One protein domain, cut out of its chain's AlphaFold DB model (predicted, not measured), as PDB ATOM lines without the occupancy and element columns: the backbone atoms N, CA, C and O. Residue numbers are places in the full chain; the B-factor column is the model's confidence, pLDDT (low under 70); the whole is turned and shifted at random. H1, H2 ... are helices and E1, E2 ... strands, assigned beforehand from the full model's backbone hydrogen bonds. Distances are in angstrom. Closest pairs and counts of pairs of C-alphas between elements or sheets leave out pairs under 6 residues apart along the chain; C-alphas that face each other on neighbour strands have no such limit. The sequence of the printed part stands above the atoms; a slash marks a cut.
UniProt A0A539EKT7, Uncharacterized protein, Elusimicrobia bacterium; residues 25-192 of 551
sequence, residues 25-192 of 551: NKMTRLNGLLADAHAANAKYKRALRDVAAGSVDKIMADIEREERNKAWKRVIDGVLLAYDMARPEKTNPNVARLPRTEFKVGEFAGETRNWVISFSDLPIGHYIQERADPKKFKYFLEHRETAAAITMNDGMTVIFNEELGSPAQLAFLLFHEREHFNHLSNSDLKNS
ATOM      1  N   ASN A  25     -30.787  69.043 -15.899       85.69
ATOM      2  CA  ASN A  25     -32.159  68.697 -16.271       85.69
ATOM      3  C   ASN A  25     -32.592  67.378 -15.620       85.69
ATOM      4  O   ASN A  25     -33.709  67.281 -15.098       85.69
ATOM      5  N   LYS A  26     -31.709  66.369 -15.608       85.44
ATOM      6  CA  LYS A  26     -31.931  65.108 -14.886       85.44
ATOM      7  C   LYS A  26     -32.137  65.381 -13.395       85.44
ATOM      8  O   LYS A  26     -33.101  64.873 -12.825       85.44
ATOM      9  N   MET A  27     -31.312  66.228 -12.779       86.31
ATOM     10  CA  MET A  27     -31.446  66.574 -11.357       86.31
ATOM     11  C   MET A  27     -32.750  67.310 -11.036       86.31
ATOM     12  O   MET A  27     -33.441  66.929 -10.091       86.31
ATOM     13  N   THR A  28     -33.150  68.306 -11.833       87.19
ATOM     14  CA  THR A  28     -34.448  68.985 -11.665       87.19
ATOM     15  C   THR A  28     -35.607  67.994 -11.743       87.19
ATOM     16  O   THR A  28     -36.512  68.029 -10.909       87.19
ATOM     17  N   ARG A  29     -35.561  67.064 -12.702       90.88
ATOM     18  CA  ARG A  29     -36.575  66.015 -12.836       90.88
ATOM     19  C   ARG A  29     -36.616  65.092 -11.614       90.88
ATOM     20  O   ARG A  29     -37.705  64.788 -11.131       90.88
ATOM     21  N   LEU A  30     -35.461  64.651 -11.114       90.38
ATOM     22  CA  LEU A  30     -35.381  63.794  -9.926       90.38
ATOM     23  C   LEU A  30     -35.925  64.490  -8.678       90.38
ATOM     24  O   LEU A  30     -36.665  63.874  -7.917       90.38
ATOM     25  N   ASN A  31     -35.612  65.773  -8.500       90.00
ATOM     26  CA  ASN A  31     -36.153  66.568  -7.401       90.00
ATOM     27  C   ASN A  31     -37.682  66.680  -7.478       90.00
ATOM     28  O   ASN A  31     -38.350  66.559  -6.455       90.00
ATOM     29  N   GLY A  32     -38.245  66.834  -8.683       92.62
ATOM     30  CA  GLY A  32     -39.696  66.797  -8.893       92.62
ATOM     31  C   GLY A  32     -40.317  65.454  -8.494       92.62
ATOM     32  O   GLY A  32     -41.271  65.423  -7.723       92.62
ATOM     33  N   LEU A  33     -39.730  64.336  -8.939       94.19
ATOM     34  CA  LEU A  33     -40.196  62.996  -8.557       94.19
ATOM     35  C   LEU A  33     -40.123  62.770  -7.041       94.19
ATOM     36  O   LEU A  33     -41.024  62.163  -6.462       94.19
ATOM     37  N   LEU A  34     -39.055  63.248  -6.398       92.94
ATOM     38  CA  LEU A  34     -38.879  63.133  -4.954       92.94
ATOM     39  C   LEU A  34     -39.931  63.957  -4.198       92.94
ATOM     40  O   LEU A  34     -40.516  63.461  -3.236       92.94
ATOM     41  N   ALA A  35     -40.229  65.175  -4.657       93.69
ATOM     42  CA  ALA A  35     -41.298  65.997  -4.095       93.69
ATOM     43  C   ALA A  35     -42.675  65.316  -4.219       93.69
ATOM     44  O   ALA A  35     -43.435  65.290  -3.250       93.69
ATOM     45  N   ASP A  36     -42.966  64.698  -5.367       94.00
ATOM     46  CA  ASP A  36     -44.198  63.931  -5.579       94.00
ATOM     47  C   ASP A  36     -44.298  62.725  -4.630       94.00
ATOM     48  O   ASP A  36     -45.364  62.456  -4.069       94.00
ATOM     49  N   ALA A  37     -43.193  62.004  -4.417       93.12
ATOM     50  CA  ALA A  37     -43.144  60.872  -3.493       93.12
ATOM     51  C   ALA A  37     -43.370  61.302  -2.036       93.12
ATOM     52  O   ALA A  37     -44.143  60.662  -1.317       93.12
ATOM     53  N   HIS A  38     -42.783  62.426  -1.620       94.00
ATOM     54  CA  HIS A  38     -43.024  63.024  -0.302       94.00
ATOM     55  C   HIS A  38     -44.477  63.465  -0.122       94.00
ATOM     56  O   HIS A  38     -45.085  63.200   0.918       94.00
ATOM     57  N   ALA A  39     -45.076  64.073  -1.147       94.94
ATOM     58  CA  ALA A  39     -46.487  64.446  -1.132       94.94
ATOM     59  C   ALA A  39     -47.412  63.220  -1.022       94.94
ATOM     60  O   ALA A  39     -48.356  63.234  -0.228       94.94
ATOM     61  N   ALA A  40     -47.133  62.145  -1.766       93.81
ATOM     62  CA  ALA A  40     -47.875  60.888  -1.658       93.81
ATOM     63  C   ALA A  40     -47.718  60.253  -0.266       93.81
ATOM     64  O   ALA A  40     -48.693  59.784   0.321       93.81
ATOM     65  N   ASN A  41     -46.521  60.320   0.324       92.69
ATOM     66  CA  ASN A  41     -46.296  59.839   1.685       92.69
ATOM     67  C   ASN A  41     -47.099  60.636   2.726       92.69
ATOM     68  O   ASN A  41     -47.722  60.066   3.621       92.69
ATOM     69  N   ALA A  42     -47.147  61.963   2.588       94.06
ATOM     70  CA  ALA A  42     -47.938  62.812   3.472       94.06
ATOM     71  C   ALA A  42     -49.443  62.492   3.400       94.06
ATOM     72  O   ALA A  42     -50.123  62.517   4.432       94.06
ATOM     73  N   LYS A  43     -49.961  62.159   2.208       94.94
ATOM     74  CA  LYS A  43     -51.345  61.688   2.030       94.94
ATOM     75  C   LYS A  43     -51.579  60.353   2.725       94.94
ATOM     76  O   LYS A  43     -52.516  60.252   3.511       94.94
ATOM     77  N   TYR A  44     -50.689  59.382   2.537       92.69
ATOM     78  CA  TYR A  44     -50.776  58.095   3.223       92.69
ATOM     79  C   TYR A  44     -50.759  58.241   4.755       92.69
ATOM     80  O   TYR A  44     -51.633  57.712   5.442       92.69
ATOM     81  N   LYS A  45     -49.843  59.050   5.308       92.06
ATOM     82  CA  LYS A  45     -49.793  59.351   6.753       92.06
ATOM     83  C   LYS A  45     -51.060  60.041   7.261       92.06
ATOM     84  O   LYS A  45     -51.436  59.870   8.420       92.06
ATOM     85  N   ARG A  46     -51.722  60.849   6.429       94.50
ATOM     86  CA  ARG A  46     -53.032  61.424   6.759       94.50
ATOM     87  C   ARG A  46     -54.111  60.344   6.775       94.50
ATOM     88  O   ARG A  46     -54.764  60.204   7.799       94.50
ATOM     89  N   ALA A  47     -54.199  59.525   5.729       91.19
ATOM     90  CA  ALA A  47     -55.164  58.433   5.652       91.19
ATOM     91  C   ALA A  47     -55.033  57.456   6.833       91.19
ATOM     92  O   ALA A  47     -56.039  57.054   7.404       91.19
ATOM     93  N   LEU A  48     -53.812  57.132   7.277       90.00
ATOM     94  CA  LEU A  48     -53.593  56.324   8.484       90.00
ATOM     95  C   LEU A  48     -54.172  56.958   9.756       90.00
ATOM     96  O   LEU A  48     -54.751  56.252  10.581       90.00
ATOM     97  N   ARG A  49     -54.017  58.277   9.924       93.69
ATOM     98  CA  ARG A  49     -54.595  59.001  11.067       93.69
ATOM     99  C   ARG A  49     -56.117  59.011  11.003       93.69
ATOM    100  O   ARG A  49     -56.753  58.785  12.025       93.69
ATOM    101  N   ASP A  50     -56.674  59.197   9.814       93.25
ATOM    102  CA  ASP A  50     -58.118  59.203   9.593       93.25
ATOM    103  C   ASP A  50     -58.724  57.806   9.844       93.25
ATOM    104  O   ASP A  50     -59.781  57.683  10.461       93.25
ATOM    105  N   VAL A  51     -58.026  56.727   9.462       89.31
ATOM    106  CA  VAL A  51     -58.420  55.347   9.809       89.31
ATOM    107  C   VAL A  51     -58.383  55.133  11.322       89.31
ATOM    108  O   VAL A  51     -59.329  54.589  11.887       89.31
ATOM    109  N   ALA A  52     -57.319  55.573  12.000       90.38
ATOM    110  CA  ALA A  52     -57.206  55.451  13.455       90.38
ATOM    111  C   ALA A  52     -58.284  56.261  14.203       90.38
ATOM    112  O   ALA A  52     -58.725  55.856  15.275       90.38
ATOM    113  N   ALA A  53     -58.727  57.377  13.621       93.50
ATOM    114  CA  ALA A  53     -59.835  58.187  14.118       93.50
ATOM    115  C   ALA A  53     -61.224  57.610  13.771       93.50
ATOM    116  O   ALA A  53     -62.233  58.154  14.215       93.50
ATOM    117  N   GLY A  54     -61.293  56.535  12.977       92.19
ATOM    118  CA  GLY A  54     -62.545  55.940  12.505       92.19
ATOM    119  C   GLY A  54     -63.296  56.792  11.477       92.19
ATOM    120  O   GLY A  54     -64.475  56.546  11.238       92.19
ATOM    121  N   SER A  55     -62.649  57.799  10.879       91.00
ATOM    122  CA  SER A  55     -63.284  58.720   9.929       91.00
ATOM    123  C   SER A  55     -63.253  58.235   8.479       91.00
ATOM    124  O   SER A  55     -64.011  58.748   7.659       91.00
ATOM    125  N   VAL A  56     -62.394  57.266   8.144       91.06
ATOM    126  CA  VAL A  56     -62.351  56.612   6.824       91.06
ATOM    127  C   VAL A  56     -62.057  55.117   6.960       91.06
ATOM    128  O   VAL A  56     -61.436  54.679   7.929       91.06
ATOM    129  N   ASP A  57     -62.455  54.337   5.956       89.81
ATOM    130  CA  ASP A  57     -62.157  52.906   5.894       89.81
ATOM    131  C   ASP A  57     -60.677  52.623   5.624       89.81
ATOM    132  O   ASP A  57     -59.993  53.347   4.895       89.81
ATOM    133  N   LYS A  58     -60.205  51.472   6.118       88.44
ATOM    134  CA  LYS A  58     -58.848  50.958   5.867       88.44
ATOM    135  C   LYS A  58     -58.498  50.892   4.373       88.44
ATOM    136  O   LYS A  58     -57.345  51.113   4.011       88.44
ATOM    137  N   ILE A  59     -59.492  50.651   3.515       89.94
ATOM    138  CA  ILE A  59     -59.336  50.610   2.053       89.94
ATOM    139  C   ILE A  59     -58.735  51.921   1.523       89.94
ATOM    140  O   ILE A  59     -57.876  51.883   0.645       89.94
ATOM    141  N   MET A  60     -59.111  53.076   2.085       87.38
ATOM    142  CA  MET A  60     -58.553  54.366   1.667       87.38
ATOM    143  C   MET A  60     -57.059  54.468   1.977       87.38
ATOM    144  O   MET A  60     -56.282  54.909   1.132       87.38
ATOM    145  N   ALA A  61     -56.633  54.004   3.154       85.75
ATOM    146  CA  ALA A  61     -55.214  53.948   3.488       85.75
ATOM    147  C   ALA A  61     -54.449  52.964   2.586       85.75
ATOM    148  O   ALA A  61     -53.306  53.240   2.234       85.75
ATOM    149  N   ASP A  62     -55.064  51.852   2.176       85.81
ATOM    150  CA  ASP A  62     -54.446  50.895   1.252       85.81
ATOM    151  C   ASP A  62     -54.266  51.477  -0.167       85.81
ATOM    152  O   ASP A  62     -53.226  51.244  -0.784       85.81
ATOM    153  N   ILE A  63     -55.221  52.276  -0.660       89.81
ATOM    154  CA  ILE A  63     -55.107  52.997  -1.942       89.81
ATOM    155  C   ILE A  63     -53.963  54.018  -1.885       89.81
ATOM    156  O   ILE A  63     -53.090  54.023  -2.753       89.81
ATOM    157  N   GLU A  64     -53.929  54.854  -0.845       91.94
ATOM    158  CA  GLU A  64     -52.873  55.862  -0.679       91.94
ATOM    159  C   GLU A  64     -51.491  55.217  -0.481       91.94
ATOM    160  O   GLU A  64     -50.482  55.737  -0.963       91.94
ATOM    161  N   ARG A  65     -51.429  54.042   0.164       89.00
ATOM    162  CA  ARG A  65     -50.199  53.244   0.283       89.00
ATOM    163  C   ARG A  65     -49.661  52.836  -1.086       89.00
ATOM    164  O   ARG A  65     -48.464  52.963  -1.338       89.00
ATOM    165  N   GLU A  66     -50.532  52.336  -1.958       87.75
ATOM    166  CA  GLU A  66     -50.162  51.892  -3.302       87.75
ATOM    167  C   GLU A  66     -49.673  53.062  -4.168       87.75
ATOM    168  O   GLU A  66     -48.629  52.964  -4.816       87.75
ATOM    169  N   GLU A  67     -50.356  54.206  -4.120       91.50
ATOM    170  CA  GLU A  67     -49.923  55.413  -4.836       91.50
ATOM    171  C   GLU A  67     -48.572  55.932  -4.339       91.50
ATOM    172  O   GLU A  67     -47.694  56.279  -5.139       91.50
ATOM    173  N   ARG A  68     -48.349  55.903  -3.024       91.88
ATOM    174  CA  ARG A  68     -47.045  56.216  -2.440       91.88
ATOM    175  C   ARG A  68     -45.962  55.243  -2.925       91.88
ATOM    176  O   ARG A  68     -44.896  55.696  -3.337       91.88
ATOM    177  N   ASN A  69     -46.219  53.934  -2.930       88.00
ATOM    178  CA  ASN A  69     -45.254  52.934  -3.405       88.00
ATOM    179  C   ASN A  69     -44.887  53.151  -4.882       88.00
ATOM    180  O   ASN A  69     -43.706  53.132  -5.236       88.00
ATOM    181  N   LYS A  70     -45.874  53.435  -5.742       89.38
ATOM    182  CA  LYS A  70     -45.638  53.786  -7.153       89.38
ATOM    183  C   LYS A  70     -44.817  55.065  -7.299       89.38
ATOM    184  O   LYS A  70     -43.946  55.138  -8.167       89.38
ATOM    185  N   ALA A  71     -45.081  56.087  -6.483       91.75
ATOM    186  CA  ALA A  71     -44.308  57.326  -6.501       91.75
ATOM    187  C   ALA A  71     -42.836  57.069  -6.147       91.75
ATOM    188  O   ALA A  71     -41.957  57.434  -6.926       91.75
ATOM    189  N   TRP A  72     -42.561  56.337  -5.065       92.25
ATOM    190  CA  TRP A  72     -41.192  55.966  -4.698       92.25
ATOM    191  C   TRP A  72     -40.513  55.064  -5.719       92.25
ATOM    192  O   TRP A  72     -39.335  55.261  -6.008       92.25
ATOM    193  N   LYS A  73     -41.239  54.127  -6.340       90.31
ATOM    194  CA  LYS A  73     -40.678  53.302  -7.416       90.31
ATOM    195  C   LYS A  73     -40.184  54.155  -8.587       90.31
ATOM    196  O   LYS A  73     -39.102  53.892  -9.103       90.31
ATOM    197  N   ARG A  74     -40.924  55.206  -8.964       92.06
ATOM    198  CA  ARG A  74     -40.490  56.159 -10.003       92.06
ATOM    199  C   ARG A  74     -39.232  56.927  -9.598       92.06
ATOM    200  O   ARG A  74     -38.366  57.132 -10.441       92.06
ATOM    201  N   VAL A  75     -39.118  57.330  -8.330       92.94
ATOM    202  CA  VAL A  75     -37.904  57.983  -7.805       92.94
ATOM    203  C   VAL A  75     -36.712  57.029  -7.875       92.94
ATOM    204  O   VAL A  75     -35.666  57.401  -8.401       92.94
ATOM    205  N   ILE A  76     -36.881  55.792  -7.398       91.81
ATOM    206  CA  ILE A  76     -35.845  54.750  -7.415       91.81
ATOM    207  C   ILE A  76     -35.385  54.482  -8.848       91.81
ATOM    208  O   ILE A  76     -34.189  54.528  -9.117       91.81
ATOM    209  N   ASP A  77     -36.315  54.267  -9.780       88.88
ATOM    210  CA  ASP A  77     -35.983  54.033 -11.188       88.88
ATOM    211  C   ASP A  77     -35.267  55.231 -11.808       88.88
ATOM    212  O   ASP A  77     -34.256  55.063 -12.489       88.88
ATOM    213  N   GLY A  78     -35.744  56.445 -11.522       91.00
ATOM    214  CA  GLY A  78     -35.101  57.675 -11.960       91.00
ATOM    215  C   GLY A  78     -33.654  57.769 -11.477       91.00
ATOM    216  O   GLY A  78     -32.770  58.061 -12.278       91.00
ATOM    217  N   VAL A  79     -33.399  57.494 -10.197       90.38
ATOM    218  CA  VAL A  79     -32.046  57.524  -9.622       90.38
ATOM    219  C   VAL A  79     -31.167  56.421 -10.209       90.38
ATOM    220  O   VAL A  79     -30.032  56.686 -10.592       90.38
ATOM    221  N   LEU A  80     -31.683  55.200 -10.345       88.31
ATOM    222  CA  LEU A  80     -30.933  54.093 -10.938       88.31
ATOM    223  C   LEU A  80     -30.485  54.392 -12.373       88.31
ATOM    224  O   LEU A  80     -29.380  54.019 -12.755       88.31
ATOM    225  N   LEU A  81     -31.338  55.049 -13.158       86.56
ATOM    226  CA  LEU A  81     -31.034  55.437 -14.533       86.56
ATOM    227  C   LEU A  81     -30.121  56.661 -14.606       86.56
ATOM    228  O   LEU A  81     -29.228  56.703 -15.440       86.56
ATOM    229  N   ALA A  82     -30.346  57.664 -13.759       86.44
ATOM    230  CA  ALA A  82     -29.581  58.906 -13.802       86.44
ATOM    231  C   ALA A  82     -28.111  58.710 -13.418       86.44
ATOM    232  O   ALA A  82     -27.269  59.432 -13.934       86.44
ATOM    233  N   TYR A  83     -27.838  57.738 -12.545       81.62
ATOM    234  CA  TYR A  83     -26.505  57.392 -12.060       81.62
ATOM    235  C   TYR A  83     -25.994  56.078 -12.678       81.62
ATOM    236  O   TYR A  83     -25.188  55.403 -12.056       81.62
ATOM    237  N   ASP A  84     -26.504  55.641 -13.837       80.69
ATOM    238  CA  ASP A  84     -26.045  54.441 -14.570       80.69
ATOM    239  C   ASP A  84     -25.923  53.142 -13.743       80.69
ATOM    240  O   ASP A  84     -25.140  52.232 -14.037       80.69
ATOM    241  N   MET A  85     -26.738  53.002 -12.699       80.19
ATOM    242  CA  MET A  85     -26.834  51.774 -11.908       80.19
ATOM    243  C   MET A  85     -27.718  50.720 -12.589       80.19
ATOM    244  O   MET A  85     -27.627  49.531 -12.271       80.19
ATOM    245  N   ALA A  86     -28.563  51.144 -13.529       84.94
ATOM    246  CA  ALA A  86     -29.451  50.300 -14.312       84.94
ATOM    247  C   ALA A  86     -29.530  50.778 -15.765       84.94
ATOM    248  O   ALA A  86     -29.145  51.894 -16.095       84.94
ATOM    249  N   ARG A  87     -30.072  49.930 -16.644       84.56
ATOM    250  CA  ARG A  87     -30.374  50.317 -18.031       84.56
ATOM    251  C   ARG A  87     -31.852  50.663 -18.168       84.56
ATOM    252  O   ARG A  87     -32.655  50.055 -17.471       84.56
ATOM    253  N   PRO A  88     -32.244  51.555 -19.085       85.69
ATOM    254  CA  PRO A  88     -33.657  51.775 -19.368       85.69
ATOM    255  C   PRO A  88     -34.304  50.505 -19.931       85.69
ATOM    256  O   PRO A  88     -33.696  49.752 -20.704       85.69
ATOM    257  N   GLU A  89     -35.548  50.247 -19.541       85.81
ATOM    258  CA  GLU A  89     -36.365  49.213 -20.160       85.81
ATOM    259  C   GLU A  89     -36.679  49.583 -21.618       85.81
ATOM    260  O   GLU A  89     -36.923  50.742 -21.952       85.81
ATOM    261  N   LYS A  90     -36.682  48.588 -22.516       85.94
ATOM    262  CA  LYS A  90     -36.890  48.818 -23.958       85.94
ATOM    263  C   LYS A  90     -38.249  49.450 -24.270       85.94
ATOM    264  O   LYS A  90     -38.354  50.230 -25.208       85.94
ATOM    265  N   THR A  91     -39.282  49.059 -23.531       89.50
ATOM    266  CA  THR A  91     -40.675  49.483 -23.735       89.50
ATOM    267  C   THR A  91     -41.014  50.763 -22.979       89.50
ATOM    268  O   THR A  91     -41.937  51.469 -23.377       89.50
ATOM    269  N   ASN A  92     -40.277  51.086 -21.914       86.25
ATOM    270  CA  ASN A  92     -40.471  52.299 -21.135       86.25
ATOM    271  C   ASN A  92     -39.117  52.841 -20.637       86.25
ATOM    272  O   ASN A  92     -38.573  52.321 -19.663       86.25
ATOM    273  N   PRO A  93     -38.580  53.920 -21.240       81.50
ATOM    274  CA  PRO A  93     -37.255  54.434 -20.895       81.50
ATOM    275  C   PRO A  93     -37.169  55.029 -19.483       81.50
ATOM    276  O   PRO A  93     -36.079  55.352 -19.026       81.50
ATOM    277  N   ASN A  94     -38.301  55.187 -18.795       76.56
ATOM    278  CA  ASN A  94     -38.357  55.685 -17.423       76.56
ATOM    279  C   ASN A  94     -38.348  54.565 -16.376       76.56
ATOM    280  O   ASN A  94     -38.354  54.862 -15.185       76.56
ATOM    281  N   VAL A  95     -38.375  53.301 -16.806       84.38
ATOM    282  CA  VAL A  95     -38.323  52.137 -15.923       84.38
ATOM    283  C   VAL A  95     -36.912  51.573 -15.947       84.38
ATOM    284  O   VAL A  95     -36.338  51.324 -17.010       84.38
ATOM    285  N   ALA A  96     -36.346  51.371 -14.761       85.00
ATOM    286  CA  ALA A  96     -35.025  50.791 -14.616       85.00
ATOM    287  C   ALA A  96     -35.085  49.270 -14.791       85.00
ATOM    288  O   ALA A  96     -35.769  48.551 -14.062       85.00
ATOM    289  N   ARG A  97     -34.302  48.764 -15.738       84.81
ATOM    290  CA  ARG A  97     -33.974  47.351 -15.877       84.81
ATOM    291  C   ARG A  97     -32.667  47.073 -15.146       84.81
ATOM    292  O   ARG A  97     -31.580  47.419 -15.621       84.81
ATOM    293  N   LEU A  98     -32.791  46.413 -13.999       80.56
ATOM    294  CA  LEU A  98     -31.658  46.026 -13.166       80.56
ATOM    295  C   LEU A  98     -30.777  44.969 -13.866       80.56
ATOM    296  O   LEU A  98     -31.290  44.157 -14.651       80.56
ATOM    297  N   PRO A  99     -29.453  44.964 -13.615       66.81
ATOM    298  CA  PRO A  99     -28.556  43.963 -14.178       66.81
ATOM    299  C   PRO A  99     -28.956  42.552 -13.724       66.81
ATOM    300  O   PRO A  99     -29.102  42.287 -12.528       66.81
ATOM    301  N   ARG A 100     -29.099  41.623 -14.678       67.69
ATOM    302  CA  ARG A 100     -29.274  40.198 -14.372       67.69
ATOM    303  C   ARG A 100     -27.907  39.636 -13.995       67.69
ATOM    304  O   ARG A 100     -27.071  39.450 -14.875       67.69
ATOM    305  N   THR A 101     -27.677  39.407 -12.708       64.88
ATOM    306  CA  THR A 101     -26.388  38.912 -12.209       64.88
ATOM    307  C   THR A 101     -26.600  37.504 -11.691       64.88
ATOM    308  O   THR A 101     -27.373  37.322 -10.761       64.88
ATOM    309  N   GLU A 102     -25.974  36.499 -12.304       65.19
ATOM    310  CA  GLU A 102     -26.116  35.128 -11.818       65.19
ATOM    311  C   GLU A 102     -25.491  34.988 -10.438       65.19
ATOM    312  O   GLU A 102     -24.276  35.083 -10.279       65.19
ATOM    313  N   PHE A 103     -26.331  34.774  -9.432       64.25
ATOM    314  CA  PHE A 103     -25.876  34.671  -8.062       64.25
ATOM    315  C   PHE A 103     -26.708  33.650  -7.273       64.25
ATOM    316  O   PHE A 103     -27.934  33.633  -7.379       64.25
ATOM    317  N   LYS A 104     -26.013  32.783  -6.516       64.12
ATOM    318  CA  LYS A 104     -26.551  31.639  -5.761       64.12
ATOM    319  C   LYS A 104     -26.237  31.786  -4.265       64.12
ATOM    320  O   LYS A 104     -25.066  31.873  -3.895       64.12
ATOM    321  N   VAL A 105     -27.258  31.737  -3.402       57.75
ATOM    322  CA  VAL A 105     -27.116  31.912  -1.938       57.75
ATOM    323  C   VAL A 105     -27.716  30.769  -1.149       57.75
ATOM    324  O   VAL A 105     -28.907  30.509  -1.274       57.75
ATOM    325  N   GLY A 106     -26.920  30.196  -0.238       66.19
ATOM    326  CA  GLY A 106     -27.397  29.447   0.932       66.19
ATOM    327  C   GLY A 106     -28.583  28.507   0.677       66.19
ATOM    328  O   GLY A 106     -28.494  27.632  -0.179       66.19
ATOM    329  N   GLU A 107     -29.674  28.715   1.435       50.19
ATOM    330  CA  GLU A 107     -30.947  27.956   1.426       50.19
ATOM    331  C   GLU A 107     -31.626  27.858   0.035       50.19
ATOM    332  O   GLU A 107     -32.521  27.040  -0.140       50.19
ATOM    333  N   PHE A 108     -31.181  28.630  -0.968       53.56
ATOM    334  CA  PHE A 108     -31.688  28.640  -2.353       53.56
ATOM    335  C   PHE A 108     -30.702  27.974  -3.327       53.56
ATOM    336  O   PHE A 108     -30.405  28.501  -4.404       53.56
ATOM    337  N   ALA A 109     -30.131  26.841  -2.911       50.06
ATOM    338  CA  ALA A 109     -29.064  26.122  -3.601       50.06
ATOM    339  C   ALA A 109     -29.407  25.791  -5.070       50.06
ATOM    340  O   ALA A 109     -30.072  24.804  -5.363       50.06
ATOM    341  N   GLY A 110     -28.888  26.599  -6.001       58.34
ATOM    342  CA  GLY A 110     -28.948  26.342  -7.445       58.34
ATOM    343  C   GLY A 110     -29.686  27.398  -8.265       58.34
ATOM    344  O   GLY A 110     -29.497  27.438  -9.480       58.34
ATOM    345  N   GLU A 111     -30.450  28.286  -7.628       61.50
ATOM    346  CA  GLU A 111     -31.274  29.267  -8.337       61.50
ATOM    347  C   GLU A 111     -30.522  30.571  -8.613       61.50
ATOM    348  O   GLU A 111     -29.907  31.158  -7.725       61.50
ATOM    349  N   THR A 112     -30.602  31.040  -9.859       67.94
ATOM    350  CA  THR A 112     -30.114  32.361 -10.271       67.94
ATOM    351  C   THR A 112     -31.054  33.447  -9.753       67.94
ATOM    352  O   THR A 112     -32.229  33.477 -10.125       67.94
ATOM    353  N   ARG A 113     -30.531  34.365  -8.935       72.31
ATOM    354  CA  ARG A 113     -31.283  35.502  -8.384       72.31
ATOM    355  C   ARG A 113     -30.981  36.812  -9.103       72.31
ATOM    356  O   ARG A 113     -29.919  36.973  -9.683       72.31
ATOM    357  N   ASN A 114     -31.925  37.748  -9.049       75.69
ATOM    358  CA  ASN A 114     -31.754  39.103  -9.568       75.69
ATOM    359  C   ASN A 114     -31.749  40.080  -8.399       75.69
ATOM    360  O   ASN A 114     -32.475  39.872  -7.430       75.69
ATOM    361  N   TRP A 115     -30.995  41.170  -8.528       80.88
ATOM    362  CA  TRP A 115     -31.166  42.298  -7.625       80.88
ATOM    363  C   TRP A 115     -32.513  42.958  -7.930       80.88
ATOM    364  O   TRP A 115     -32.773  43.318  -9.081       80.88
ATOM    365  N   VAL A 116     -33.390  43.050  -6.933       81.81
ATOM    366  CA  VAL A 116     -34.738  43.624  -7.048       81.81
ATOM    367  C   VAL A 116     -34.898  44.652  -5.948       81.81
ATOM    368  O   VAL A 116     -34.616  44.357  -4.798       81.81
ATOM    369  N   ILE A 117     -35.373  45.849  -6.277       84.31
ATOM    370  CA  ILE A 117     -35.516  46.928  -5.297       84.31
ATOM    371  C   ILE A 117     -36.988  47.297  -5.183       84.31
ATOM    372  O   ILE A 117     -37.665  47.504  -6.195       84.31
ATOM    373  N   SER A 118     -37.471  47.393  -3.950       81.44
ATOM    374  CA  SER A 118     -38.830  47.816  -3.636       81.44
ATOM    375  C   SER A 118     -38.835  48.860  -2.525       81.44
ATOM    376  O   SER A 118     -37.955  48.880  -1.664       81.44
ATOM    377  N   PHE A 119     -39.852  49.715  -2.536       83.06
ATOM    378  CA  PHE A 119     -40.166  50.615  -1.434       83.06
ATOM    379  C   PHE A 119     -41.362  50.043  -0.673       83.06
ATOM    380  O   PHE A 119     -42.410  49.809  -1.279       83.06
ATOM    381  N   SER A 120     -41.206  49.759   0.622       72.81
ATOM    382  CA  SER A 120     -42.283  49.158   1.411       72.81
ATOM    383  C   SER A 120     -42.073  49.284   2.918       72.81
ATOM    384  O   SER A 120     -40.990  49.062   3.445       72.81
ATOM    385  N   ASP A 121     -43.177  49.526   3.607       63.28
ATOM    386  CA  ASP A 121     -43.350  49.584   5.063       63.28
ATOM    387  C   ASP A 121     -44.088  48.353   5.578       63.28
ATOM    388  O   ASP A 121     -44.366  48.234   6.778       63.28
ATOM    389  N   LEU A 122     -44.397  47.401   4.697       52.72
ATOM    390  CA  LEU A 122     -44.814  46.099   5.168       52.72
ATOM    391  C   LEU A 122     -43.616  45.454   5.866       52.72
ATOM    392  O   LEU A 122     -42.515  45.430   5.303       52.72
ATOM    393  N   PRO A 123     -43.805  44.885   7.072       45.06
ATOM    394  CA  PRO A 123     -42.867  43.882   7.513       45.06
ATOM    395  C   PRO A 123     -42.809  42.848   6.394       45.06
ATOM    396  O   PRO A 123     -43.832  42.473   5.814       45.06
ATOM    397  N   ILE A 124     -41.608  42.372   6.117       47.19
ATOM    398  CA  ILE A 124     -41.283  41.352   5.119       47.19
ATOM    399  C   ILE A 124     -42.134  40.071   5.335       47.19
ATOM    400  O   ILE A 124     -42.052  39.148   4.558       47.19
ATOM    401  N   GLY A 125     -43.023  40.001   6.335       39.66
ATOM    402  CA  GLY A 125     -44.040  38.978   6.580       39.66
ATOM    403  C   GLY A 125     -44.803  38.457   5.357       39.66
ATOM    404  O   GLY A 125     -45.043  37.263   5.325       39.66
ATOM    405  N   HIS A 126     -45.106  39.252   4.323       42.09
ATOM    406  CA  HIS A 126     -45.680  38.679   3.086       42.09
ATOM    407  C   HIS A 126     -44.676  37.816   2.285       42.09
ATOM    408  O   HIS A 126     -45.090  36.906   1.583       42.09
ATOM    409  N   TYR A 127     -43.372  38.063   2.441       46.56
ATOM    410  CA  TYR A 127     -42.249  37.275   1.905       46.56
ATOM    411  C   TYR A 127     -41.666  36.260   2.922       46.56
ATOM    412  O   TYR A 127     -41.038  35.280   2.536       46.56
ATOM    413  N   ILE A 128     -41.856  36.475   4.232       43.19
ATOM    414  CA  ILE A 128     -41.361  35.627   5.336       43.19
ATOM    415  C   ILE A 128     -42.410  34.604   5.779       43.19
ATOM    416  O   ILE A 128     -42.034  33.586   6.344       43.19
ATOM    417  N   GLN A 129     -43.705  34.790   5.506       42.41
ATOM    418  CA  GLN A 129     -44.702  33.740   5.764       42.41
ATOM    419  C   GLN A 129     -44.397  32.446   4.986       42.41
ATOM    420  O   GLN A 129     -44.771  31.372   5.442       42.41
ATOM    421  N   GLU A 130     -43.621  32.519   3.899       42.28
ATOM    422  CA  GLU A 130     -43.076  31.346   3.197       42.28
ATOM    423  C   GLU A 130     -41.798  30.760   3.844       42.28
ATOM    424  O   GLU A 130     -41.354  29.675   3.478       42.28
ATOM    425  N   ARG A 131     -41.192  31.437   4.831       49.53
ATOM    426  CA  ARG A 131     -39.960  31.032   5.533       49.53
ATOM    427  C   ARG A 131     -40.168  31.075   7.051       49.53
ATOM    428  O   ARG A 131     -39.906  32.079   7.704       49.53
ATOM    429  N   ALA A 132     -40.625  29.953   7.595       50.03
ATOM    430  CA  ALA A 132     -41.089  29.698   8.964       50.03
ATOM    431  C   ALA A 132     -40.095  29.943  10.139       50.03
ATOM    432  O   ALA A 132     -40.041  29.134  11.064       50.03
ATOM    433  N   ASP A 133     -39.316  31.034  10.161       55.41
ATOM    434  CA  ASP A 133     -38.400  31.362  11.266       55.41
ATOM    435  C   ASP A 133     -38.750  32.700  11.961       55.41
ATOM    436  O   ASP A 133     -38.381  33.785  11.488       55.41
ATOM    437  N   PRO A 134     -39.407  32.644  13.135       55.59
ATOM    438  CA  PRO A 134     -39.715  33.809  13.965       55.59
ATOM    439  C   PRO A 134     -38.491  34.641  14.383       55.59
ATOM    440  O   PRO A 134     -38.627  35.844  14.615       55.59
ATOM    441  N   LYS A 135     -37.289  34.048  14.475       58.16
ATOM    442  CA  LYS A 135     -36.064  34.778  14.845       58.16
ATOM    443  C   LYS A 135     -35.590  35.682  13.715       58.16
ATOM    444  O   LYS A 135     -35.226  36.827  13.980       58.16
ATOM    445  N   LYS A 136     -35.647  35.203  12.466       55.94
ATOM    446  CA  LYS A 136     -35.366  36.028  11.280       55.94
ATOM    447  C   LYS A 136     -36.359  37.194  11.219       55.94
ATOM    448  O   LYS A 136     -35.934  38.336  11.097       55.94
ATOM    449  N   PHE A 137     -37.656  36.942  11.422       54.25
ATOM    450  CA  PHE A 137     -38.680  37.997  11.451       54.25
ATOM    451  C   PHE A 137     -38.419  39.076  12.517       54.25
ATOM    452  O   PHE A 137     -38.468  40.265  12.203       54.25
ATOM    453  N   LYS A 138     -38.091  38.680  13.756       59.44
ATOM    454  CA  LYS A 138     -37.763  39.618  14.843       59.44
ATOM    455  C   LYS A 138     -36.533  40.473  14.516       59.44
ATOM    456  O   LYS A 138     -36.590  41.687  14.671       59.44
ATOM    457  N   TYR A 139     -35.469  39.854  13.998       61.16
ATOM    458  CA  TYR A 139     -34.267  40.563  13.542       61.16
ATOM    459  C   TYR A 139     -34.606  41.647  12.508       61.16
ATOM    460  O   TYR A 139     -34.134  42.775  12.621       61.16
ATOM    461  N   PHE A 140     -35.465  41.335  11.535       60.12
ATOM    462  CA  PHE A 140     -35.887  42.296  10.512       60.12
ATOM    463  C   PHE A 140     -36.739  43.434  11.067       60.12
ATOM    464  O   PHE A 140     -36.586  44.573  10.631       60.12
ATOM    465  N   LEU A 141     -37.625  43.139  12.020       61.03
ATOM    466  CA  LEU A 141     -38.464  44.155  12.649       61.03
ATOM    467  C   LEU A 141     -37.609  45.179  13.413       61.03
ATOM    468  O   LEU A 141     -37.794  46.377  13.237       61.03
ATOM    469  N   GLU A 142     -36.618  44.704  14.172       62.84
ATOM    470  CA  GLU A 142     -35.653  45.550  14.892       62.84
ATOM    471  C   GLU A 142     -34.750  46.351  13.931       62.84
ATOM    472  O   GLU A 142     -34.416  47.510  14.188       62.84
ATOM    473  N   HIS A 143     -34.376  45.768  12.785       65.12
ATOM    474  CA  HIS A 143     -33.582  46.471  11.770       65.12
ATOM    475  C   HIS A 143     -34.387  47.528  11.020       65.12
ATOM    476  O   HIS A 143     -33.838  48.574  10.702       65.12
ATOM    477  N   ARG A 144     -35.685  47.322  10.777       63.06
ATOM    478  CA  ARG A 144     -36.539  48.328  10.128       63.06
ATOM    479  C   ARG A 144     -36.563  49.652  10.895       63.06
ATOM    480  O   ARG A 144     -36.598  50.708  10.277       63.06
ATOM    481  N   GLU A 145     -36.556  49.605  12.224       62.25
ATOM    482  CA  GLU A 145     -36.587  50.814  13.058       62.25
ATOM    483  C   GLU A 145     -35.269  51.602  13.019       62.25
ATOM    484  O   GLU A 145     -35.227  52.764  13.418       62.25
ATOM    485  N   THR A 146     -34.182  50.984  12.546       66.81
ATOM    486  CA  THR A 146     -32.825  51.538  12.652       66.81
ATOM    487  C   THR A 146     -32.068  51.631  11.326       66.81
ATOM    488  O   THR A 146     -31.060  52.339  11.263       66.81
ATOM    489  N   ALA A 147     -32.534  50.962  10.270       74.44
ATOM    490  CA  ALA A 147     -31.899  50.897   8.960       74.44
ATOM    491  C   ALA A 147     -32.728  51.619   7.892       74.44
ATOM    492  O   ALA A 147     -33.953  51.527   7.849       74.44
ATOM    493  N   ALA A 148     -32.041  52.318   6.987       83.12
ATOM    494  CA  ALA A 148     -32.692  53.030   5.891       83.12
ATOM    495  C   ALA A 148     -33.158  52.095   4.762       83.12
ATOM    496  O   ALA A 148     -34.139  52.390   4.074       83.12
ATOM    497  N   ALA A 149     -32.461  50.977   4.581       85.88
ATOM    498  CA  ALA A 149     -32.798  49.905   3.663       85.88
ATOM    499  C   ALA A 149     -32.218  48.579   4.177       85.88
ATOM    500  O   ALA A 149     -31.456  48.558   5.146       85.88
ATOM    501  N   ILE A 150     -32.621  47.472   3.557       83.38
ATOM    502  CA  ILE A 150     -32.029  46.160   3.804       83.38
ATOM    503  C   ILE A 150     -32.029  45.313   2.544       83.38
ATOM    504  O   ILE A 150     -33.039  45.231   1.843       83.38
ATOM    505  N   THR A 151     -30.924  44.617   2.306       82.50
ATOM    506  CA  THR A 151     -30.789  43.632   1.234       82.50
ATOM    507  C   THR A 151     -30.848  42.214   1.781       82.50
ATOM    508  O   THR A 151     -30.101  41.831   2.681       82.50
ATOM    509  N   MET A 152     -31.757  41.416   1.226       76.88
ATOM    510  CA  MET A 152     -31.987  40.029   1.609       76.88
ATOM    511  C   MET A 152     -31.189  39.046   0.748       76.88
ATOM    512  O   MET A 152     -30.773  39.337  -0.372       76.88
ATOM    513  N   ASN A 153     -31.034  37.821   1.261       73.44
ATOM    514  CA  ASN A 153     -30.314  36.728   0.594       73.44
ATOM    515  C   ASN A 153     -30.912  36.295  -0.755       73.44
ATOM    516  O   ASN A 153     -30.222  35.652  -1.540       73.44
ATOM    517  N   ASP A 154     -32.178  36.606  -1.028       70.50
ATOM    518  CA  ASP A 154     -32.821  36.340  -2.322       70.50
ATOM    519  C   ASP A 154     -32.612  37.460  -3.351       70.50
ATOM    520  O   ASP A 154     -33.093  37.349  -4.479       70.50
ATOM    521  N   GLY A 155     -31.861  38.502  -2.987       73.94
ATOM    522  CA  GLY A 155     -31.546  39.638  -3.844       73.94
ATOM    523  C   GLY A 155     -32.553  40.775  -3.787       73.94
ATOM    524  O   GLY A 155     -32.385  41.758  -4.506       73.94
ATOM    525  N   MET A 156     -33.576  40.684  -2.936       80.25
ATOM    526  CA  MET A 156     -34.500  41.788  -2.736       80.25
ATOM    527  C   MET A 156     -33.930  42.810  -1.746       80.25
ATOM    528  O   MET A 156     -33.631  42.486  -0.597       80.25
ATOM    529  N   THR A 157     -33.839  44.060  -2.183       84.81
ATOM    530  CA  THR A 157     -33.587  45.229  -1.347       84.81
ATOM    531  C   THR A 157     -34.908  45.931  -1.051       84.81
ATOM    532  O   THR A 157     -35.654  46.283  -1.968       84.81
ATOM    533  N   VAL A 158     -35.191  46.161   0.229       83.06
ATOM    534  CA  VAL A 158     -36.342  46.949   0.681       83.06
ATOM    535  C   VAL A 158     -35.845  48.271   1.237       83.06
ATOM    536  O   VAL A 158     -34.990  48.283   2.119       83.06
ATOM    537  N   ILE A 159     -36.381  49.377   0.731       85.75
ATOM    538  CA  ILE A 159     -36.114  50.721   1.246       85.75
ATOM    539  C   ILE A 159     -37.222  51.098   2.226       85.75
ATOM    540  O   ILE A 159     -38.403  51.019   1.880       85.75
ATOM    541  N   PHE A 160     -36.821  51.517   3.427       82.25
ATOM    542  CA  PHE A 160     -37.716  51.924   4.514       82.25
ATOM    543  C   PHE A 160     -37.697  53.429   4.769       82.25
ATOM    544  O   PHE A 160     -38.680  53.978   5.263       82.25
ATOM    545  N   ASN A 161     -36.570  54.094   4.492       79.75
ATOM    546  CA  ASN A 161     -36.416  55.507   4.806       79.75
ATOM    547  C   ASN A 161     -37.265  56.370   3.870       79.75
ATOM    548  O   ASN A 161     -36.940  56.551   2.697       79.75
ATOM    549  N   GLU A 162     -38.336  56.929   4.423       74.75
ATOM    550  CA  GLU A 162     -39.237  57.830   3.710       74.75
ATOM    551  C   GLU A 162     -38.787  59.300   3.774       74.75
ATOM    552  O   GLU A 162     -39.430  60.155   3.176       74.75
ATOM    553  N   GLU A 163     -37.717  59.615   4.511       75.62
ATOM    554  CA  GLU A 163     -37.232  60.977   4.792       75.62
ATOM    555  C   GLU A 163     -35.936  61.302   4.035       75.62
ATOM    556  O   GLU A 163     -35.109  62.101   4.477       75.62
ATOM    557  N   LEU A 164     -35.731  60.680   2.872       80.50
ATOM    558  CA  LEU A 164     -34.577  60.974   2.025       80.50
ATOM    559  C   LEU A 164     -34.627  62.433   1.546       80.50
ATOM    560  O   LEU A 164     -35.578  62.859   0.885       80.50
ATOM    561  N   GLY A 165     -33.584  63.190   1.895       76.62
ATOM    562  CA  GLY A 165     -33.501  64.633   1.680       76.62
ATOM    563  C   GLY A 165     -33.040  65.033   0.280       76.62
ATOM    564  O   GLY A 165     -33.291  66.161  -0.133       76.62
ATOM    565  N   SER A 166     -32.392  64.134  -0.470       85.69
ATOM    566  CA  SER A 166     -32.018  64.394  -1.864       85.69
ATOM    567  C   SER A 166     -31.906  63.117  -2.712       85.69
ATOM    568  O   SER A 166     -31.691  62.027  -2.168       85.69
ATOM    569  N   PRO A 167     -31.995  63.223  -4.055       87.44
ATOM    570  CA  PRO A 167     -31.749  62.094  -4.952       87.44
ATOM    571  C   PRO A 167     -30.349  61.485  -4.787       87.44
ATOM    572  O   PRO A 167     -30.189  60.274  -4.919       87.44
ATOM    573  N   ALA A 168     -29.350  62.305  -4.447       84.19
ATOM    574  CA  ALA A 168     -27.983  61.863  -4.177       84.19
ATOM    575  C   ALA A 168     -27.899  60.942  -2.948       84.19
ATOM    576  O   ALA A 168     -27.224  59.913  -2.986       84.19
ATOM    577  N   GLN A 169     -28.637  61.258  -1.877       85.25
ATOM    578  CA  GLN A 169     -28.712  60.388  -0.697       85.25
ATOM    579  C   GLN A 169     -29.316  59.023  -1.040       85.25
ATOM    580  O   GLN A 169     -28.804  57.996  -0.594       85.25
ATOM    581  N   LEU A 170     -30.366  59.001  -1.868       89.19
ATOM    582  CA  LEU A 170     -30.940  57.749  -2.357       89.19
ATOM    583  C   LEU A 170     -29.945  56.979  -3.234       89.19
ATOM    584  O   LEU A 170     -29.828  55.767  -3.088       89.19
ATOM    585  N   ALA A 171     -29.198  57.658  -4.109       87.75
ATOM    586  CA  ALA A 171     -28.188  57.020  -4.952       87.75
ATOM    587  C   ALA A 171     -27.101  56.330  -4.116       87.75
ATOM    588  O   ALA A 171     -26.760  55.175  -4.371       87.75
ATOM    589  N   PHE A 172     -26.606  57.010  -3.076       87.38
ATOM    590  CA  PHE A 172     -25.637  56.433  -2.147       87.38
ATOM    591  C   PHE A 172     -26.204  55.215  -1.407       87.38
ATOM    592  O   PHE A 172     -25.535  54.188  -1.318       87.38
ATOM    593  N   LEU A 173     -27.444  55.307  -0.911       88.94
ATOM    594  CA  LEU A 173     -28.118  54.198  -0.232       88.94
ATOM    595  C   LEU A 173     -28.281  52.987  -1.162       88.94
ATOM    596  O   LEU A 173     -27.942  51.871  -0.788       88.94
ATOM    597  N   LEU A 174     -28.744  53.203  -2.394       88.94
ATOM    598  CA  LEU A 174     -28.896  52.141  -3.393       88.94
ATOM    599  C   LEU A 174     -27.565  51.474  -3.728       88.94
ATOM    600  O   LEU A 174     -27.506  50.255  -3.878       88.94
ATOM    601  N   PHE A 175     -26.491  52.255  -3.820       87.88
ATOM    602  CA  PHE A 175     -25.160  51.704  -4.008       87.88
ATOM    603  C   PHE A 175     -24.695  50.878  -2.808       87.88
ATOM    604  O   PHE A 175     -24.196  49.770  -2.989       87.88
ATOM    605  N   HIS A 176     -24.880  51.391  -1.591       88.38
ATOM    606  CA  HIS A 176     -24.555  50.678  -0.359       88.38
ATOM    607  C   HIS A 176     -25.245  49.302  -0.319       88.38
ATOM    608  O   HIS A 176     -24.598  48.277  -0.111       88.38
ATOM    609  N   GLU A 177     -26.539  49.257  -0.629       87.62
ATOM    610  CA  GLU A 177     -27.315  48.014  -0.692       87.62
ATOM    611  C   GLU A 177     -26.887  47.085  -1.837       87.62
ATOM    612  O   GLU A 177     -26.850  45.861  -1.686       87.62
ATOM    613  N   ARG A 178     -26.492  47.644  -2.984       85.81
ATOM    614  CA  ARG A 178     -25.913  46.860  -4.080       85.81
ATOM    615  C   ARG A 178     -24.624  46.165  -3.655       85.81
ATOM    616  O   ARG A 178     -24.401  45.016  -4.025       85.81
ATOM    617  N   GLU A 179     -23.771  46.840  -2.896       86.12
ATOM    618  CA  GLU A 179     -22.537  46.237  -2.399       86.12
ATOM    619  C   GLU A 179     -22.812  45.153  -1.350       86.12
ATOM    620  O   GLU A 179     -22.120  44.135  -1.339       86.12
ATOM    621  N   HIS A 180     -23.882  45.274  -0.552       85.31
ATOM    622  CA  HIS A 180     -24.375  44.145   0.249       85.31
ATOM    623  C   HIS A 180     -24.746  42.950  -0.630       85.31
ATOM    624  O   HIS A 180     -24.283  41.837  -0.372       85.31
ATOM    625  N   PHE A 181     -25.507  43.169  -1.706       81.88
ATOM    626  CA  PHE A 181     -25.846  42.113  -2.664       81.88
ATOM    627  C   PHE A 181     -24.593  41.470  -3.287       81.88
ATOM    628  O   PHE A 181     -24.478  40.242  -3.321       81.88
ATOM    629  N   ASN A 182     -23.614  42.280  -3.699       79.56
ATOM    630  CA  ASN A 182     -22.344  41.793  -4.237       79.56
ATOM    631  C   ASN A 182     -21.566  40.975  -3.193       79.56
ATOM    632  O   ASN A 182     -21.017  39.923  -3.513       79.56
ATOM    633  N   HIS A 183     -21.522  41.408  -1.932       78.81
ATOM    634  CA  HIS A 183     -20.797  40.704  -0.872       78.81
ATOM    635  C   HIS A 183     -21.442  39.391  -0.461       78.81
ATOM    636  O   HIS A 183     -20.721  38.450  -0.125       78.81
ATOM    637  N   LEU A 184     -22.771  39.285  -0.529       72.69
ATOM    638  CA  LEU A 184     -23.440  37.994  -0.391       72.69
ATOM    639  C   LEU A 184     -22.917  37.006  -1.450       72.69
ATOM    640  O   LEU A 184     -22.874  35.801  -1.184       72.69
ATOM    641  N   SER A 185     -22.475  37.503  -2.616       64.19
ATOM    642  CA  SER A 185     -21.890  36.699  -3.697       64.19
ATOM    643  C   SER A 185     -20.441  36.304  -3.533       64.19
ATOM    644  O   SER A 185     -19.989  35.355  -4.174       64.19
ATOM    645  N   ASN A 186     -19.741  36.931  -2.595       68.69
ATOM    646  CA  ASN A 186     -18.357  36.616  -2.333       68.69
ATOM    647  C   ASN A 186     -18.236  35.432  -1.355       68.69
ATOM    648  O   ASN A 186     -18.551  35.542  -0.166       68.69
ATOM    649  N   SER A 187     -17.746  34.288  -1.851       60.69
ATOM    650  CA  SER A 187     -17.480  33.092  -1.040       60.69
ATOM    651  C   SER A 187     -16.528  33.363   0.119       60.69
ATOM    652  O   SER A 187     -16.698  32.772   1.187       60.69
ATOM    653  N   ASP A 188     -15.589  34.287  -0.062       61.81
ATOM    654  CA  ASP A 188     -14.535  34.586   0.906       61.81
ATOM    655  C   ASP A 188     -15.086  35.366   2.109       61.81
ATOM    656  O   ASP A 188     -14.534  35.314   3.207       61.81
ATOM    657  N   LEU A 189     -16.238  36.021   1.932       65.31
ATOM    658  CA  LEU A 189     -16.944  36.767   2.976       65.31
ATOM    659  C   LEU A 189     -18.048  35.950   3.655       65.31
ATOM    660  O   LEU A 189     -18.693  36.445   4.585       65.31
ATOM    661  N   LYS A 190     -18.274  34.688   3.256       63.81
ATOM    662  CA  LYS A 190     -19.296  33.828   3.887       63.81
ATOM    663  C   LYS A 190     -19.082  33.671   5.391       63.81
ATOM    664  O   LYS A 190     -20.061  33.642   6.133       63.81
ATOM    665  N   ASN A 191     -17.823  33.639   5.824       65.31
ATOM    666  CA  ASN A 191     -17.441  33.430   7.221       65.31
ATOM    667  C   ASN A 191     -17.247  34.735   8.014       65.31
ATOM    668  O   ASN A 191     -16.947  34.678   9.206       65.31
ATOM    669  N   SER A 192     -17.403  35.900   7.381       70.44
ATOM    670  CA  SER A 192     -17.291  37.193   8.057       70.44
ATOM    671  C   SER A 192     -18.543  37.495   8.880       70.44
ATOM    672  O   SER A 192     -19.671  37.196   8.479       70.44
TER     673      SER A 192
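This is residues 25 to 192 of the 551 residues of an uncharacterized protein of Elusimicrobia bacterium (UniProt A0A539EKT7). A long hairpin of two helices, H1 and H2, makes one side of the domain, and a small three-stranded sheet lies next to H2 near the middle, with H5 running over the sheet and meeting the hairpin only with its first residues, 167 to 171, about perpendicular to both H1 and H2. H4 follows E1 and the short H3 in the chain, lies far from the middle and only grazes the sheet with its residues 140 to 144, and a long loop, residues 83 to 115, joins H2 to the sheet. The 168 printed residues hold five named helices and three named strands in the order H1 H2 E1 H3 H4 E2 E3 H5; the sheet's order is E1 E3 E2, mixed, and the class is mostly helix. The whole is compact, with a radius of gyration of the C-alphas of 17.2 A and spans of 53 by 45 by 29 A.

H1, residues 25 to 52, is 41.1 A long and begins at C-alpha 25 at (-32.159, 68.697, -16.271). H2, residues 58 to 82, is 36.1 A long. E1 is residues 116 to 119, H3 residues 125 to 128, and H4 residues 134 to 144, 15.3 A long. E2 is residues 149 to 151 and E3 residues 156 to 159. H5, residues 167 to 185, is 27.3 A long and ends at C-alpha 185 at (-21.890, 36.699, -3.697).

H1 and H2 form a helical hairpin: they touch, closest at the C-alphas of Ala 37 and Ala 71, 4.8 A apart, at a shallow tilt of 17 degrees, opposite ways. H2 is on the sheet, its closest C-alphas to E1 being those of Asn 69 and Phe 119, 5.9 A apart. E1 and E3 are parallel, with N 157 and O 116 at 2.7 A. E3 and E2 form an antiparallel hairpin, with N 158 and O 150 at 2.8 A. H5 is on the sheet at a height of 8.9 A, over E3 and E2, and runs along the strands, at 22 degrees to E2 on the local plane. H5 touches H2, about perpendicular at 84 degrees, closest at the C-alphas of Val 79 and Ala 171, 6.1 A apart. H3 and H4 are close but not clearly touching, and H4 and H5 are apart. In H1, H2, H4 and H5 every O i to N i+4 pair is within hydrogen-bond range; H3 is too short for one.

The two C-alphas farthest apart, those of Ser 55 and Asp 188, are 55.1 A apart. The printed part has no cut. The link from H2 to E1, 33 residues, is long; within it residues 87 to 88 pair antiparallel with residues 96 to 97. The mean pLDDT of the printed part is 78.2, and it is under 70 at residues 99 to 112, 121 to 146 and 185 to 191.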